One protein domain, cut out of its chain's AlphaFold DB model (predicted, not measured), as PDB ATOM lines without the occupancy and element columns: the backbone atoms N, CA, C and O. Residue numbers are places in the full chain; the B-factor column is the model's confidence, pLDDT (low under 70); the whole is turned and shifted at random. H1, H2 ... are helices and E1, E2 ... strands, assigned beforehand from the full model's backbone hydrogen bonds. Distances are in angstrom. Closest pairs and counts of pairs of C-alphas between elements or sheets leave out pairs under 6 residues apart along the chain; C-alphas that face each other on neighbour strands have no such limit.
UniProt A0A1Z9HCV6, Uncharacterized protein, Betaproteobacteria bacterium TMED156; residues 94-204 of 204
ATOM      1  N   PHE A  94     144.479 187.938  89.029       98.75
ATOM      2  CA  PHE A  94     145.724 187.276  89.388       98.75
ATOM      3  C   PHE A  94     146.903 188.230  89.261       98.75
ATOM      4  O   PHE A  94     146.914 189.094  88.394       98.75
ATOM      5  N   SER A  95     147.916 188.027  90.092       98.50
ATOM      6  CA  SER A  95     149.262 188.559  89.891       98.50
ATOM      7  C   SER A  95     150.219 187.371  89.937       98.50
ATOM      8  O   SER A  95     150.230 186.614  90.912       98.50
ATOM      9  N   VAL A  96     151.000 187.182  88.881       98.75
ATOM     10  CA  VAL A  96     151.864 186.013  88.714       98.75
ATOM     11  C   VAL A  96     153.301 186.471  88.572       98.75
ATOM     12  O   VAL A  96     153.630 187.224  87.659       98.75
ATOM     13  N   ASP A  97     154.157 185.985  89.463       98.50
ATOM     14  CA  ASP A  97     155.594 186.211  89.385       98.50
ATOM     15  C   ASP A  97     156.249 185.098  88.574       98.50
ATOM     16  O   ASP A  97     156.075 183.912  88.870       98.50
ATOM     17  N   TYR A  98     157.069 185.487  87.605       98.56
ATOM     18  CA  TYR A  98     157.906 184.617  86.797       98.56
ATOM     19  C   TYR A  98     159.384 184.903  87.059       98.56
ATOM     20  O   TYR A  98     159.794 186.045  87.274       98.56
ATOM     21  N   LYS A  99     160.190 183.843  86.999       98.12
ATOM     22  CA  LYS A  99     161.650 183.899  86.983       98.12
ATOM     23  C   LYS A  99     162.162 183.123  85.780       98.12
ATOM     24  O   LYS A  99     161.953 181.911  85.699       98.12
ATOM     25  N   PHE A 100     162.812 183.817  84.849       98.06
ATOM     26  CA  PHE A 100     163.273 183.245  83.581       98.06
ATOM     27  C   PHE A 100     162.156 182.460  82.869       98.06
ATOM     28  O   PHE A 100     162.308 181.281  82.550       98.06
ATOM     29  N   GLY A 101     160.975 183.079  82.750       97.50
ATOM     30  CA  GLY A 101     159.794 182.489  82.109       97.50
ATOM     31  C   GLY A 101     159.041 181.436  82.924       97.50
ATOM     32  O   GLY A 101     157.917 181.082  82.572       97.50
ATOM     33  N   ASN A 102     159.615 180.949  84.024       98.06
ATOM     34  CA  ASN A 102     158.993 179.937  84.872       98.06
ATOM     35  C   ASN A 102     158.164 180.602  85.964       98.06
ATOM     36  O   ASN A 102     158.664 181.480  86.667       98.06
ATOM     37  N   GLN A 103     156.916 180.164  86.141       98.25
ATOM     38  CA  GLN A 103     156.082 180.670  87.225       98.25
ATOM     39  C   GLN A 103     156.709 180.322  88.581       98.25
ATOM     40  O   GLN A 103     156.971 179.159  88.884       98.25
ATOM     41  N   LYS A 104     156.901 181.344  89.415       97.44
ATOM     42  CA  LYS A 104     157.391 181.228  90.788       97.44
ATOM     43  C   LYS A 104     156.234 181.092  91.774       97.44
ATOM     44  O   LYS A 104     156.265 180.222  92.638       97.44
ATOM     45  N   PHE A 105     155.217 181.945  91.650       98.06
ATOM     46  CA  PHE A 105     153.971 181.860  92.412       98.06
ATOM     47  C   PHE A 105     152.849 182.634  91.713       98.06
ATOM     48  O   PHE A 105     153.105 183.515  90.897       98.06
ATOM     49  N   CYS A 106     151.608 182.312  92.074       98.56
ATOM     50  CA  CYS A 106     150.405 183.024  91.658       98.56
ATOM     51  C   CYS A 106     149.667 183.512  92.907       98.56
ATOM     52  O   CYS A 106     149.524 182.762  93.879       98.56
ATOM     53  N   VAL A 107     149.220 184.766  92.890       98.69
ATOM     54  CA  VAL A 107     148.353 185.336  93.926       98.69
ATOM     55  C   VAL A 107     147.033 185.771  93.319       98.69
ATOM     56  O   VAL A 107     147.001 186.285  92.205       98.69
ATOM     57  N   GLU A 108     145.946 185.580  94.059       98.75
ATOM     58  CA  GLU A 108     144.612 186.037  93.679       98.75
ATOM     59  C   GLU A 108     144.172 187.206  94.551       98.75
ATOM     60  O   GLU A 108     144.285 187.148  95.779       98.75
ATOM     61  N   GLY A 109     143.657 188.246  93.899       98.31
ATOM     62  CA  GLY A 109     143.111 189.436  94.535       98.31
ATOM     63  C   GLY A 109     141.595 189.361  94.672       98.31
ATOM     64  O   GLY A 109     140.883 189.000  93.735       98.31
ATOM     65  N   PHE A 110     141.094 189.769  95.836       98.25
ATOM     66  CA  PHE A 110     139.671 189.825  96.158       98.25
ATOM     67  C   PHE A 110     139.280 191.257  96.508       98.25
ATOM     68  O   PHE A 110     139.945 191.904  97.320       98.25
ATOM     69  N   LYS A 111     138.211 191.752  95.888       96.38
ATOM     70  CA  LYS A 111     137.647 193.082  96.128       96.38
ATOM     71  C   LYS A 111     136.176 193.119  95.731       96.38
ATOM     72  O   LYS A 111     135.735 192.308  94.919       96.38
ATOM     73  N   SER A 112     135.454 194.125  96.213       94.00
ATOM     74  CA  SER A 112     134.139 194.489  95.673       94.00
ATOM     75  C   SER A 112     134.227 194.958  94.209       94.00
ATOM     76  O   SER A 112     135.171 195.648  93.812       94.00
ATOM     77  N   ASP A 113     133.190 194.682  93.417       90.31
ATOM     78  CA  ASP A 113     133.040 195.207  92.049       90.31
ATOM     79  C   ASP A 113     132.858 196.731  92.012       90.31
ATOM     80  O   ASP A 113     133.062 197.373  90.983       90.31
ATOM     81  N   SER A 114     132.513 197.335  93.151       90.25
ATOM     82  CA  SER A 114     132.316 198.779  93.291       90.25
ATOM     83  C   SER A 114     133.620 199.581  93.386       90.25
ATOM     84  O   SER A 114     133.570 200.786  93.627       90.25
ATOM     85  N   THR A 115     134.787 198.939  93.285       92.69
ATOM     86  CA  THR A 115     136.088 199.602  93.437       92.69
ATOM     87  C   THR A 115     137.150 199.040  92.497       92.69
ATOM     88  O   THR A 115     137.157 197.854  92.160       92.69
ATOM     89  N   PHE A 116     138.077 199.911  92.097       92.06
ATOM     90  CA  PHE A 116     139.287 199.561  91.345       92.06
ATOM     91  C   PHE A 116     140.554 199.589  92.202       92.06
ATOM     92  O   PHE A 116     141.592 199.113  91.760       92.06
ATOM     93  N   THR A 117     140.474 200.142  93.412       91.81
ATOM     94  CA  THR A 117     141.658 200.531  94.194       91.81
ATOM     95  C   THR A 117     141.688 199.882  95.577       91.81
ATOM     96  O   THR A 117     142.758 199.666  96.138       91.81
ATOM     97  N   LYS A 118     140.520 199.536  96.137       93.94
ATOM     98  CA  LYS A 118     140.407 198.976  97.490       93.94
ATOM     99  C   LYS A 118     140.222 197.467  97.458       93.94
ATOM    100  O   LYS A 118     139.128 196.980  97.197       93.94
ATOM    101  N   TRP A 119     141.301 196.755  97.749       96.81
ATOM    102  CA  TRP A 119     141.314 195.304  97.890       96.81
ATOM    103  C   TRP A 119     140.954 194.866  99.309       96.81
ATOM    104  O   TRP A 119     141.337 195.516 100.285       96.81
ATOM    105  N   ASP A 120     140.245 193.744  99.406       97.06
ATOM    106  CA  ASP A 120     139.907 193.089 100.668       97.06
ATOM    107  C   ASP A 120     141.056 192.186 101.124       97.06
ATOM    108  O   ASP A 120     141.412 192.177 102.299       97.06
ATOM    109  N   LYS A 121     141.655 191.432 100.191       97.75
ATOM    110  CA  LYS A 121     142.841 190.598 100.433       97.75
ATOM    111  C   LYS A 121     143.480 190.118  99.133       97.75
ATOM    112  O   LYS A 121     142.818 190.042  98.101       97.75
ATOM    113  N   TRP A 122     144.730 189.691  99.241       98.56
ATOM    114  CA  TRP A 122     145.456 188.915  98.245       98.56
ATOM    115  C   TRP A 122     146.011 187.641  98.880       98.56
ATOM    116  O   TRP A 122     146.477 187.672 100.020       98.56
ATOM    117  N   VAL A 123     145.960 186.518  98.166       98.56
ATOM    118  CA  VAL A 123     146.335 185.199  98.708       98.56
ATOM    119  C   VAL A 123     147.144 184.413  97.682       98.56
ATOM    120  O   VAL A 123     146.737 184.340  96.525       98.56
ATOM    121  N   LYS A 124     148.255 183.785  98.096       98.50
ATOM    122  CA  LYS A 124     148.972 182.801  97.267       98.50
ATOM    123  C   LYS A 124     148.096 181.572  97.037       98.50
ATOM    124  O   LYS A 124     147.578 180.991  97.988       98.50
ATOM    125  N   ILE A 125     147.969 181.156  95.782       98.44
ATOM    126  CA  ILE A 125     147.154 180.008  95.380       98.44
ATOM    127  C   ILE A 125     147.968 179.004  94.566       98.44
ATOM    128  O   ILE A 125     148.928 179.363  93.883       98.44
ATOM    129  N   ASP A 126     147.547 177.742  94.610       97.94
ATOM    130  CA  ASP A 126     148.060 176.700  93.722       97.94
ATOM    131  C   ASP A 126     147.315 176.757  92.380       97.94
ATOM    132  O   ASP A 126     146.310 176.082  92.151       97.94
ATOM    133  N   HIS A 127     147.747 177.682  91.524       98.00
ATOM    134  CA  HIS A 127     147.198 177.868  90.188       98.00
ATOM    135  C   HIS A 127     148.311 178.224  89.211       98.00
ATOM    136  O   HIS A 127     149.118 179.110  89.487       98.00
ATOM    137  N   VAL A 128     148.355 177.535  88.071       98.06
ATOM    138  CA  VAL A 128     149.400 177.707  87.057       98.06
ATOM    139  C   VAL A 128     148.856 178.502  85.876       98.06
ATOM    140  O   VAL A 128     147.891 178.089  85.237       98.06
ATOM    141  N   ILE A 129     149.525 179.608  85.568       98.00
ATOM    142  CA  ILE A 129     149.318 180.447  84.390       98.00
ATOM    143  C   ILE A 129     150.672 180.539  83.683       98.00
ATOM    144  O   ILE A 129     151.611 181.160  84.179       98.00
ATOM    145  N   LEU A 130     150.799 179.890  82.527       97.62
ATOM    146  CA  LEU A 130     152.026 179.963  81.731       97.62
ATOM    147  C   LEU A 130     152.218 181.379  81.181       97.62
ATOM    148  O   LEU A 130     151.239 182.036  80.830       97.62
ATOM    149  N   LEU A 131     153.473 181.829  81.089       97.94
ATOM    150  CA  LEU A 131     153.790 183.134  80.514       97.94
ATOM    151  C   LEU A 131     153.299 183.168  79.053       97.94
ATOM    152  O   LEU A 131     153.758 182.347  78.253       97.94
ATOM    153  N   PRO A 132     152.366 184.066  78.687       96.88
ATOM    154  CA  PRO A 132     151.786 184.073  77.352       96.88
ATOM    155  C   PRO A 132     152.830 184.444  76.301       96.88
ATOM    156  O   PRO A 132     153.681 185.302  76.530       96.88
ATOM    157  N   GLU A 133     152.731 183.822  75.125       97.12
ATOM    158  CA  GLU A 133     153.719 183.935  74.045       97.12
ATOM    159  C   GLU A 133     154.068 185.391  73.666       97.12
ATOM    160  O   GLU A 133     155.261 185.693  73.617       97.12
ATOM    161  N   PRO A 134     153.111 186.339  73.510       96.69
ATOM    162  CA  PRO A 134     153.454 187.727  73.185       96.69
ATOM    163  C   PRO A 134     154.336 188.417  74.233       96.69
ATOM    164  O   PRO A 134     155.079 189.330  73.895       96.69
ATOM    165  N   ILE A 135     154.277 187.988  75.498       98.00
ATOM    166  CA  ILE A 135     155.145 188.495  76.571       98.00
ATOM    167  C   ILE A 135     156.434 187.668  76.632       98.00
ATOM    168  O   ILE A 135     157.531 188.224  76.694       98.00
ATOM    169  N   GLY A 136     156.324 186.340  76.548       97.44
ATOM    170  CA  GLY A 136     157.460 185.418  76.559       97.44
ATOM    171  C   GLY A 136     158.476 185.696  75.451       97.44
ATOM    172  O   GLY A 136     159.674 185.720  75.723       97.44
ATOM    173  N   ASN A 137     158.022 186.022  74.240       96.69
ATOM    174  CA  ASN A 137     158.890 186.340  73.101       96.69
ATOM    175  C   ASN A 137     159.873 187.494  73.374       96.69
ATOM    176  O   ASN A 137     160.908 187.582  72.716       96.69
ATOM    177  N   HIS A 138     159.579 188.353  74.356       96.81
ATOM    178  CA  HIS A 138     160.421 189.488  74.732       96.81
ATOM    179  C   HIS A 138     161.067 189.339  76.114       96.81
ATOM    180  O   HIS A 138     162.204 189.774  76.301       96.81
ATOM    181  N   PHE A 139     160.367 188.724  77.072       97.69
ATOM    182  CA  PHE A 139     160.715 188.802  78.495       97.69
ATOM    183  C   PHE A 139     160.968 187.443  79.162       97.69
ATOM    184  O   PHE A 139     161.159 187.377  80.372       97.69
ATOM    185  N   ILE A 140     161.023 186.343  78.400       97.44
ATOM    186  CA  ILE A 140     161.298 185.005  78.959       97.44
ATOM    187  C   ILE A 140     162.649 184.916  79.687       97.44
ATOM    188  O   ILE A 140     162.802 184.095  80.582       97.44
ATOM    189  N   ASN A 141     163.618 185.767  79.344       96.88
ATOM    190  CA  ASN A 141     164.946 185.780  79.964       96.88
ATOM    191  C   ASN A 141     165.071 186.770  81.134       96.88
ATOM    192  O   ASN A 141     166.158 186.888  81.700       96.88
ATOM    193  N   GLU A 142     164.001 187.477  81.507       97.06
ATOM    194  CA  GLU A 142     164.033 188.362  82.673       97.06
ATOM    195  C   GLU A 142     164.112 187.544  83.967       97.06
ATOM    196  O   GLU A 142     163.393 186.556  84.156       97.06
ATOM    197  N   GLU A 143     164.987 187.962  84.885       96.62
ATOM    198  CA  GLU A 143     165.119 187.300  86.186       96.62
ATOM    199  C   GLU A 143     163.853 187.463  87.040       96.62
ATOM    200  O   GLU A 143     163.510 186.565  87.816       96.62
ATOM    201  N   ALA A 144     163.165 188.591  86.892       97.25
ATOM    202  CA  ALA A 144     161.956 188.910  87.625       97.25
ATOM    203  C   ALA A 144     160.957 189.623  86.714       97.25
ATOM    204  O   ALA A 144     161.249 190.677  86.155       97.25
ATOM    205  N   LEU A 145     159.768 189.041  86.600       98.31
ATOM    206  CA  LEU A 145     158.650 189.600  85.855       98.31
ATOM    207  C   LEU A 145     157.371 189.323  86.637       98.31
ATOM    208  O   LEU A 145     157.091 188.166  86.946       98.31
ATOM    209  N   ASN A 146     156.583 190.346  86.930       98.44
ATOM    210  CA  ASN A 146     155.250 190.180  87.486       98.44
ATOM    211  C   ASN A 146     154.215 190.545  86.421       98.44
ATOM    212  O   ASN A 146     154.331 191.577  85.765       98.44
ATOM    213  N   VAL A 147     153.223 189.682  86.222       98.69
ATOM    214  CA  VAL A 147     152.155 189.899  85.243       98.69
ATOM    215  C   VAL A 147     150.815 189.821  85.953       98.69
ATOM    216  O   VAL A 147     150.520 188.837  86.637       98.69
ATOM    217  N   GLU A 148     150.001 190.854  85.778       98.62
ATOM    218  CA  GLU A 148     148.652 190.919  86.319       98.62
ATOM    219  C   GLU A 148     147.631 190.498  85.263       98.62
ATOM    220  O   GLU A 148     147.722 190.886  84.094       98.62
ATOM    221  N   TYR A 149     146.633 189.727  85.689       98.75
ATOM    222  CA  TYR A 149     145.615 189.148  84.823       98.75
ATOM    223  C   TYR A 149     144.201 189.386  85.350       98.75
ATOM    224  O   TYR A 149     143.966 189.399  86.559       98.75
ATOM    225  N   ILE A 150     143.245 189.452  84.424       98.31
ATOM    226  CA  ILE A 150     141.828 189.172  84.676       98.31
ATOM    227  C   ILE A 150     141.464 187.923  83.875       98.31
ATOM    228  O   ILE A 150     141.445 187.952  82.645       98.31
ATOM    229  N   GLY A 151     141.199 186.813  84.564       97.31
ATOM    230  CA  GLY A 151     141.031 185.513  83.918       97.31
ATOM    231  C   GLY A 151     142.301 185.112  83.163       97.31
ATOM    232  O   GLY A 151     143.347 184.923  83.774       97.31
ATOM    233  N   ASP A 152     142.200 184.995  81.839       95.75
ATOM    234  CA  ASP A 152     143.306 184.695  80.921       95.75
ATOM    235  C   ASP A 152     143.892 185.949  80.236       95.75
ATOM    236  O   ASP A 152     144.764 185.834  79.373       95.75
ATOM    237  N   LYS A 153     143.408 187.152  80.574       98.44
ATOM    238  CA  LYS A 153     143.800 188.412  79.923       98.44
ATOM    239  C   LYS A 153     144.845 189.150  80.739       98.44
ATOM    240  O   LYS A 153     144.579 189.500  81.883       98.44
ATOM    241  N   VAL A 154     146.002 189.425  80.140       98.69
ATOM    242  CA  VAL A 154     147.049 190.267  80.735       98.69
ATOM    243  C   VAL A 154     146.550 191.708  80.783       98.69
ATOM    244  O   VAL A 154     146.111 192.244  79.772       98.69
ATOM    245  N   ILE A 155     146.636 192.358  81.939       98.25
ATOM    246  CA  ILE A 155     146.194 193.749  82.113       98.25
ATOM    247  C   ILE A 155     147.322 194.706  82.494       98.25
ATOM    248  O   ILE A 155     147.165 195.916  82.297       98.25
ATOM    249  N   GLU A 156     148.425 194.190  83.029       98.06
ATOM    250  CA  GLU A 156     149.593 194.958  83.455       98.06
ATOM    251  C   GLU A 156     150.813 194.037  83.567       98.06
ATOM    252  O   GLU A 156     150.675 192.840  83.824       98.06
ATOM    253  N   VAL A 157     152.005 194.589  83.351       97.94
ATOM    254  CA  VAL A 157     153.280 193.885  83.492       97.94
ATOM    255  C   VAL A 157     154.239 194.804  84.233       97.94
ATOM    256  O   VAL A 157     154.370 195.972  83.873       97.94
ATOM    257  N   HIS A 158     154.943 194.258  85.218       97.56
ATOM    258  CA  HIS A 158     156.021 194.922  85.940       97.56
ATOM    259  C   HIS A 158     157.329 194.172  85.675       97.56
ATOM    260  O   HIS A 158     157.394 192.950  85.820       97.56
ATOM    261  N   LEU A 159     158.398 194.894  85.329       97.25
ATOM    262  CA  LEU A 159     159.742 194.331  85.094       97.25
ATOM    263  C   LEU A 159     160.510 194.109  86.411       97.25
ATOM    264  O   LEU A 159     161.669 194.486  86.562       97.25
ATOM    265  N   ARG A 160     159.809 193.549  87.398       96.81
ATOM    266  CA  ARG A 160     160.274 193.264  88.759       96.81
ATOM    267  C   ARG A 160     159.364 192.223  89.407       96.81
ATOM    268  O   ARG A 160     158.298 191.907  88.884       96.81
ATOM    269  N   SER A 161     159.762 191.716  90.570       97.00
ATOM    270  CA  SER A 161     158.903 190.854  91.387       97.00
ATOM    271  C   SER A 161     157.819 191.647  92.124       97.00
ATOM    272  O   SER A 161     157.948 192.856  92.342       97.00
ATOM    273  N   ASN A 162     156.768 190.953  92.559       96.38
ATOM    274  CA  ASN A 162     155.751 191.520  93.438       96.38
ATOM    275  C   ASN A 162     156.297 191.705  94.869       96.38
ATOM    276  O   ASN A 162     156.560 190.737  95.589       96.38
ATOM    277  N   GLU A 163     156.438 192.965  95.287       94.56
ATOM    278  CA  GLU A 163     156.968 193.359  96.599       94.56
ATOM    279  C   GLU A 163     156.036 193.004  97.767       94.56
ATOM    280  O   GLU A 163     156.507 192.779  98.887       94.56
ATOM    281  N   ASP A 164     154.726 192.899  97.520       95.69
ATOM    282  CA  ASP A 164     153.733 192.562  98.548       95.69
ATOM    283  C   ASP A 164     153.863 191.106  99.013       95.69
ATOM    284  O   ASP A 164     153.450 190.769 100.124       95.69
ATOM    285  N   PHE A 165     154.488 190.255  98.192       96.75
ATOM    286  CA  PHE A 165     154.674 188.823  98.434       96.75
ATOM    287  C   PHE A 165     156.144 188.403  98.601       96.75
ATOM    288  O   PHE A 165     156.471 187.208  98.506       96.75
ATOM    289  N   ALA A 166     157.018 189.376  98.887       91.62
ATOM    290  CA  ALA A 166     158.386 189.150  99.347       91.62
ATOM    291  C   ALA A 166     158.423 188.363 100.676       91.62
ATOM    292  O   ALA A 166     157.396 188.138 101.314       91.62
ATOM    293  N   ASP A 167     159.606 187.890 101.080       90.25
ATOM    294  CA  ASP A 167     159.841 187.228 102.379       90.25
ATOM    295  C   ASP A 167     158.899 186.054 102.703       90.25
ATOM    296  O   ASP A 167     158.574 185.785 103.858       90.25
ATOM    297  N   ASN A 168     158.470 185.322 101.671       90.00
ATOM    298  CA  ASN A 168     157.536 184.196 101.771       90.00
ATOM    299  C   ASN A 168     156.146 184.543 102.334       90.00
ATOM    300  O   ASN A 168     155.424 183.624 102.717       90.00
ATOM    301  N   ILE A 169     155.723 185.812 102.282       97.50
ATOM    302  CA  ILE A 169     154.341 186.206 102.595       97.50
ATOM    303  C   ILE A 169     153.373 185.360 101.758       97.50
ATOM    304  O   ILE A 169     153.567 185.169 100.558       97.50
ATOM    305  N   SER A 170     152.356 184.804 102.396       97.62
ATOM    306  CA  SER A 170     151.330 183.926 101.829       97.62
ATOM    307  C   SER A 170     149.980 184.623 101.676       97.62
ATOM    308  O   SER A 170     149.217 184.297 100.766       97.62
ATOM    309  N   GLU A 171     149.712 185.620 102.518       98.38
ATOM    310  CA  GLU A 171     148.499 186.431 102.492       98.38
ATOM    311  C   GLU A 171     148.828 187.898 102.783       98.38
ATOM    312  O   GLU A 171     149.631 188.201 103.665       98.38
ATOM    313  N   PHE A 172     148.158 188.798 102.068       98.38
ATOM    314  CA  PHE A 172     148.266 190.241 102.232       98.38
ATOM    315  C   PHE A 172     146.863 190.840 102.365       98.38
ATOM    316  O   PHE A 172     146.063 190.789 101.431       98.38
ATOM    317  N   ILE A 173     146.548 191.409 103.526       98.19
ATOM    318  CA  ILE A 173     145.247 192.024 103.814       98.19
ATOM    319  C   ILE A 173     145.471 193.524 104.021       98.19
ATOM    320  O   ILE A 173     146.023 193.903 105.059       98.19
ATOM    321  N   PRO A 174     145.084 194.391 103.067       97.50
ATOM    322  CA  PRO A 174     145.226 195.832 103.228       97.50
ATOM    323  C   PRO A 174     144.469 196.338 104.459       97.50
ATOM    324  O   PRO A 174     143.323 195.964 104.699       97.50
ATOM    325  N   VAL A 175     145.101 197.236 105.210       98.00
ATOM    326  CA  VAL A 175     144.470 197.986 106.298       98.00
ATOM    327  C   VAL A 175     144.294 199.420 105.824       98.00
ATOM    328  O   VAL A 175     145.268 200.098 105.492       98.00
ATOM    329  N   TRP A 176     143.052 199.884 105.784       97.00
ATOM    330  CA  TRP A 176     142.653 201.207 105.308       97.00
ATOM    331  C   TRP A 176     142.501 202.198 106.464       97.00
ATOM    332  O   TRP A 176     142.222 201.822 107.603       97.00
ATOM    333  N   ALA A 177     142.659 203.490 106.178       96.88
ATOM    334  CA  ALA A 177     142.444 204.551 107.154       96.88
ATOM    335  C   ALA A 177     141.061 204.420 107.822       96.88
ATOM    336  O   ALA A 177     140.039 204.286 107.147       96.88
ATOM    337  N   GLY A 178     141.042 204.449 109.157       96.00
ATOM    338  CA  GLY A 178     139.844 204.227 109.972       96.00
ATOM    339  C   GLY A 178     139.620 202.776 110.417       96.00
ATOM    340  O   GLY A 178     138.748 202.547 111.251       96.00
ATOM    341  N   GLN A 179     140.398 201.810 109.919       95.94
ATOM    342  CA  GLN A 179     140.372 200.425 110.399       95.94
ATOM    343  C   GLN A 179     141.346 200.197 111.565       95.94
ATOM    344  O   GLN A 179     142.310 200.946 111.753       95.94
ATOM    345  N   ASP A 180     141.081 199.148 112.347       94.69
ATOM    346  CA  ASP A 180     141.955 198.715 113.438       94.69
ATOM    347  C   ASP A 180     143.282 198.158 112.887       94.69
ATOM    348  O   ASP A 180     143.311 197.493 111.853       94.69
ATOM    349  N   LYS A 181     144.384 198.440 113.587       96.69
ATOM    350  CA  LYS A 181     145.734 197.944 113.282       96.69
ATOM    351  C   LYS A 181     146.094 196.686 114.077       96.69
ATOM    352  O   LYS A 181     147.198 196.174 113.904       96.69
ATOM    353  N   ILE A 182     145.219 196.199 114.959       96.69
ATOM    354  CA  ILE A 182     145.426 194.948 115.695       96.69
ATOM    355  C   ILE A 182     145.300 193.772 114.710       96.69
ATOM    356  O   ILE A 182     144.211 193.540 114.178       96.69
ATOM    357  N   PRO A 183     146.386 193.018 114.446       95.88
ATOM    358  CA  PRO A 183     146.339 191.925 113.490       95.88
ATOM    359  C   PRO A 183     145.522 190.741 114.035       95.88
ATOM    360  O   PRO A 183     145.599 190.430 115.229       95.88
ATOM    361  N   PRO A 184     144.779 190.019 113.173       94.88
ATOM    362  CA  PRO A 184     144.190 188.736 113.534       94.88
ATOM    363  C   PRO A 184     145.259 187.731 113.984       94.88
ATOM    364  O   PRO A 184     146.439 187.842 113.643       94.88
ATOM    365  N   LYS A 185     144.848 186.693 114.722       96.44
ATOM    366  CA  LYS A 185     145.766 185.637 115.172       96.44
ATOM    367  C   LYS A 185     146.509 185.021 113.979       96.44
ATOM    368  O   LYS A 185     145.879 184.506 113.060       96.44
ATOM    369  N   GLY A 186     147.840 185.018 114.050       96.12
ATOM    370  CA  GLY A 186     148.712 184.470 113.006       96.12
ATOM    371  C   GLY A 186     149.151 185.479 111.943       96.12
ATOM    372  O   GLY A 186     149.872 185.080 111.038       96.12
ATOM    373  N   TYR A 187     148.760 186.752 112.061       97.81
ATOM    374  CA  TYR A 187     149.209 187.827 111.177       97.81
ATOM    375  C   TYR A 187     150.098 188.823 111.925       97.81
ATOM    376  O   TYR A 187     150.020 188.967 113.147       97.81
ATOM    377  N   THR A 188     150.905 189.556 111.164       97.38
ATOM    378  CA  THR A 188     151.694 190.698 111.638       97.38
ATOM    379  C   THR A 188     151.265 191.957 110.896       97.38
ATOM    380  O   THR A 188     151.023 191.915 109.692       97.38
ATOM    381  N   TYR A 189     151.172 193.090 111.593       97.81
ATOM    382  CA  TYR A 189     150.944 194.379 110.940       97.81
ATOM    383  C   TYR A 189     152.250 194.917 110.341       97.81
ATOM    384  O   TYR A 189     153.223 195.137 111.060       97.81
ATOM    385  N   LYS A 190     152.250 195.182 109.033       96.50
ATOM    386  CA  LYS A 190     153.312 195.879 108.301       96.50
ATOM    387  C   LYS A 190     152.845 197.301 107.997       96.50
ATOM    388  O   LYS A 190     151.825 197.492 107.336       96.50
ATOM    389  N   HIS A 191     153.590 198.309 108.453       96.56
ATOM    390  CA  HIS A 191     153.346 199.692 108.040       96.56
ATOM    391  C   HIS A 191     153.709 199.852 106.559       96.56
ATOM    392  O   HIS A 191     154.858 199.631 106.181       96.56
ATOM    393  N   TYR A 192     152.724 200.195 105.730       94.44
ATOM    394  CA  TYR A 192     152.869 200.204 104.273       94.44
ATOM    395  C   TYR A 192     151.782 201.069 103.607       94.44
ATOM    396  O   TYR A 192     150.816 200.548 103.036       94.44
ATOM    397  N   PRO A 193     151.861 202.399 103.778       94.81
ATOM    398  CA  PRO A 193     150.826 203.299 103.306       94.81
ATOM    399  C   PRO A 193     150.835 203.463 101.783       94.81
ATOM    400  O   PRO A 193     151.862 203.272 101.137       94.81
ATOM    401  N   ASP A 194     149.690 203.847 101.222       92.75
ATOM    402  CA  ASP A 194     149.561 204.235  99.815       92.75
ATOM    403  C   ASP A 194     148.694 205.492  99.637       92.75
ATOM    404  O   ASP A 194     148.102 206.021 100.584       92.75
ATOM    405  N   VAL A 195     148.602 205.973  98.396       91.31
ATOM    406  CA  VAL A 195     147.856 207.190  98.039       91.31
ATOM    407  C   VAL A 195     146.328 207.045  98.130       91.31
ATOM    408  O   VAL A 195     145.618 208.048  98.114       91.31
ATOM    409  N   HIS A 196     145.799 205.824  98.251       89.00
ATOM    410  CA  HIS A 196     144.366 205.542  98.416       89.00
ATOM    411  C   HIS A 196     143.933 205.437  99.880       89.00
ATOM    412  O   HIS A 196     142.770 205.133 100.175       89.00
ATOM    413  N   GLY A 197     144.852 205.723 100.802       93.50
ATOM    414  CA  GLY A 197     144.596 205.684 102.231       93.50
ATOM    415  C   GLY A 197     144.767 204.294 102.829       93.50
ATOM    416  O   GLY A 197     144.249 204.057 103.924       93.50
ATOM    417  N   ARG A 198     145.479 203.370 102.164       96.19
ATOM    418  CA  ARG A 198     146.063 202.228 102.878       96.19
ATOM    419  C   ARG A 198     147.037 202.794 103.903       96.19
ATOM    420  O   ARG A 198     147.779 203.727 103.615       96.19
ATOM    421  N   ILE A 199     147.011 202.253 105.111       97.62
ATOM    422  CA  ILE A 199     147.907 202.623 106.219       97.62
ATOM    423  C   ILE A 199     148.899 201.499 106.544       97.62
ATOM    424  O   ILE A 199     149.910 201.715 107.216       97.62
ATOM    425  N   GLY A 200     148.621 200.294 106.059       97.38
ATOM    426  CA  GLY A 200     149.469 199.125 106.199       97.38
ATOM    427  C   GLY A 200     148.786 197.878 105.672       97.38
ATOM    428  O   GLY A 200     147.809 197.960 104.927       97.38
ATOM    429  N   ALA A 201     149.294 196.726 106.078       97.88
ATOM    430  CA  ALA A 201     148.694 195.441 105.769       97.88
ATOM    431  C   ALA A 201     148.897 194.453 106.914       97.88
ATOM    432  O   ALA A 201     149.915 194.497 107.608       97.88
ATOM    433  N   PHE A 202     147.951 193.537 107.088       98.31
ATOM    434  CA  PHE A 202     148.197 192.307 107.825       98.31
ATOM    435  C   PHE A 202     148.820 191.293 106.872       98.31
ATOM    436  O   PHE A 202     148.247 190.988 105.826       98.31
ATOM    437  N   ILE A 203     149.993 190.787 107.238       98.00
ATOM    438  CA  ILE A 203     150.755 189.810 106.459       98.00
ATOM    439  C   ILE A 203     150.924 188.512 107.247       98.00
ATOM    440  O   ILE A 203     150.957 188.537 108.482       98.00
ATOM    441  N   LYS A 204     151.030 187.395 106.531       95.81
ATOM    442  CA  LYS A 204     151.205 186.051 107.090       95.81
ATOM    443  C   LYS A 204     152.177 185.236 106.264       95.81
ATOM    444  O   LYS A 204     151.978 185.202 105.030       95.81
TER     445      LYS A 204
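Overview. This is residues 94 to 204 of the 204 residues of an uncharacterized protein of Betaproteobacteria bacterium TMED156 (UniProt A0A1Z9HCV6). The model is one long antiparallel sheet of eight strands, strongly twisted and curled, with the small helix H1 grazing it near the E4 end. E5, E4 and E1 make one end of the sheet, E6, E8 and E7 the other, with E2 and E3 between them. The printed part has 111 residues, with E1, E2, E3, H1, E4, E5, E6, E7 and E8 along the chain and E5 - E4 - E1 - E2 - E3 - E6 - E8 - E7 across the sheet. The class is mostly strand, though under half of the printed residues, 55 of 111, are in named elements. The whole is compact, with a radius of gyration of the C-alphas of 14.8 A, and spans 45 by 30 by 24 A, only just elongated.

Arrangement. E1, residues 94 to 99, and E2, residues 102 to 110, form a hairpin at 162 degrees, with N 95 and O 107 2.9 A apart, within hydrogen-bond range. E2 and E3, residues 121 to 125, form another at 145 degrees, with N 108 and O 123 at 2.9 A; E1, E2 and E3 are a meander, each strand the antiparallel neighbour of the one before. H1, residues 133 to 139, is on the sheet but only grazes it with its residues 135 to 139, and 2 of its 3 O i to N i+4 pairs are within hydrogen-bond range. Its closest C-alphas to E4, residues 145 to 150, are those of Phe 139 and Leu 145, 7.7 A apart. E4 is antiparallel to E1, with N 96 and O 147 at 2.8 A, and forms a hairpin with the edge strand E5, residues 153 to 158, with N 148 and O 156 at 2.9 A. E6, residues 171 to 176, has staggered pairing: residues 171 to 172 pair with E3, with N 172 and O 122 at 2.9 A, and residues 172 to 176 pair with E8, residues 198 to 203, with N 173 and O 202 at 2.9 A. E8 forms a hairpin with the other edge strand, E7, residues 188 to 191, with N 190 and O 201 at 2.8 A. E5 and E7 are apart.

Along the chain. E1 begins at C-alpha 94, (145.724, 187.276, 89.388), and is 16.5 A long. E2 is the longest strand, 24.5 A, ending at C-alpha 110, (139.671, 189.825, 96.158). E4 measures 16.9 A, E5 15.1 A and E6 16.1 A. E8 ends at C-alpha 203, (150.755, 189.810, 106.459).

Size, cuts and confidence. The C-alphas farthest apart, those of Asn 137 and Ile 182, are 45.5 A apart. The links E5 to E6, residues 159 to 170, and E6 to E7 are long. The printed part has no cut, and no printed residue is under 70 in pLDDT.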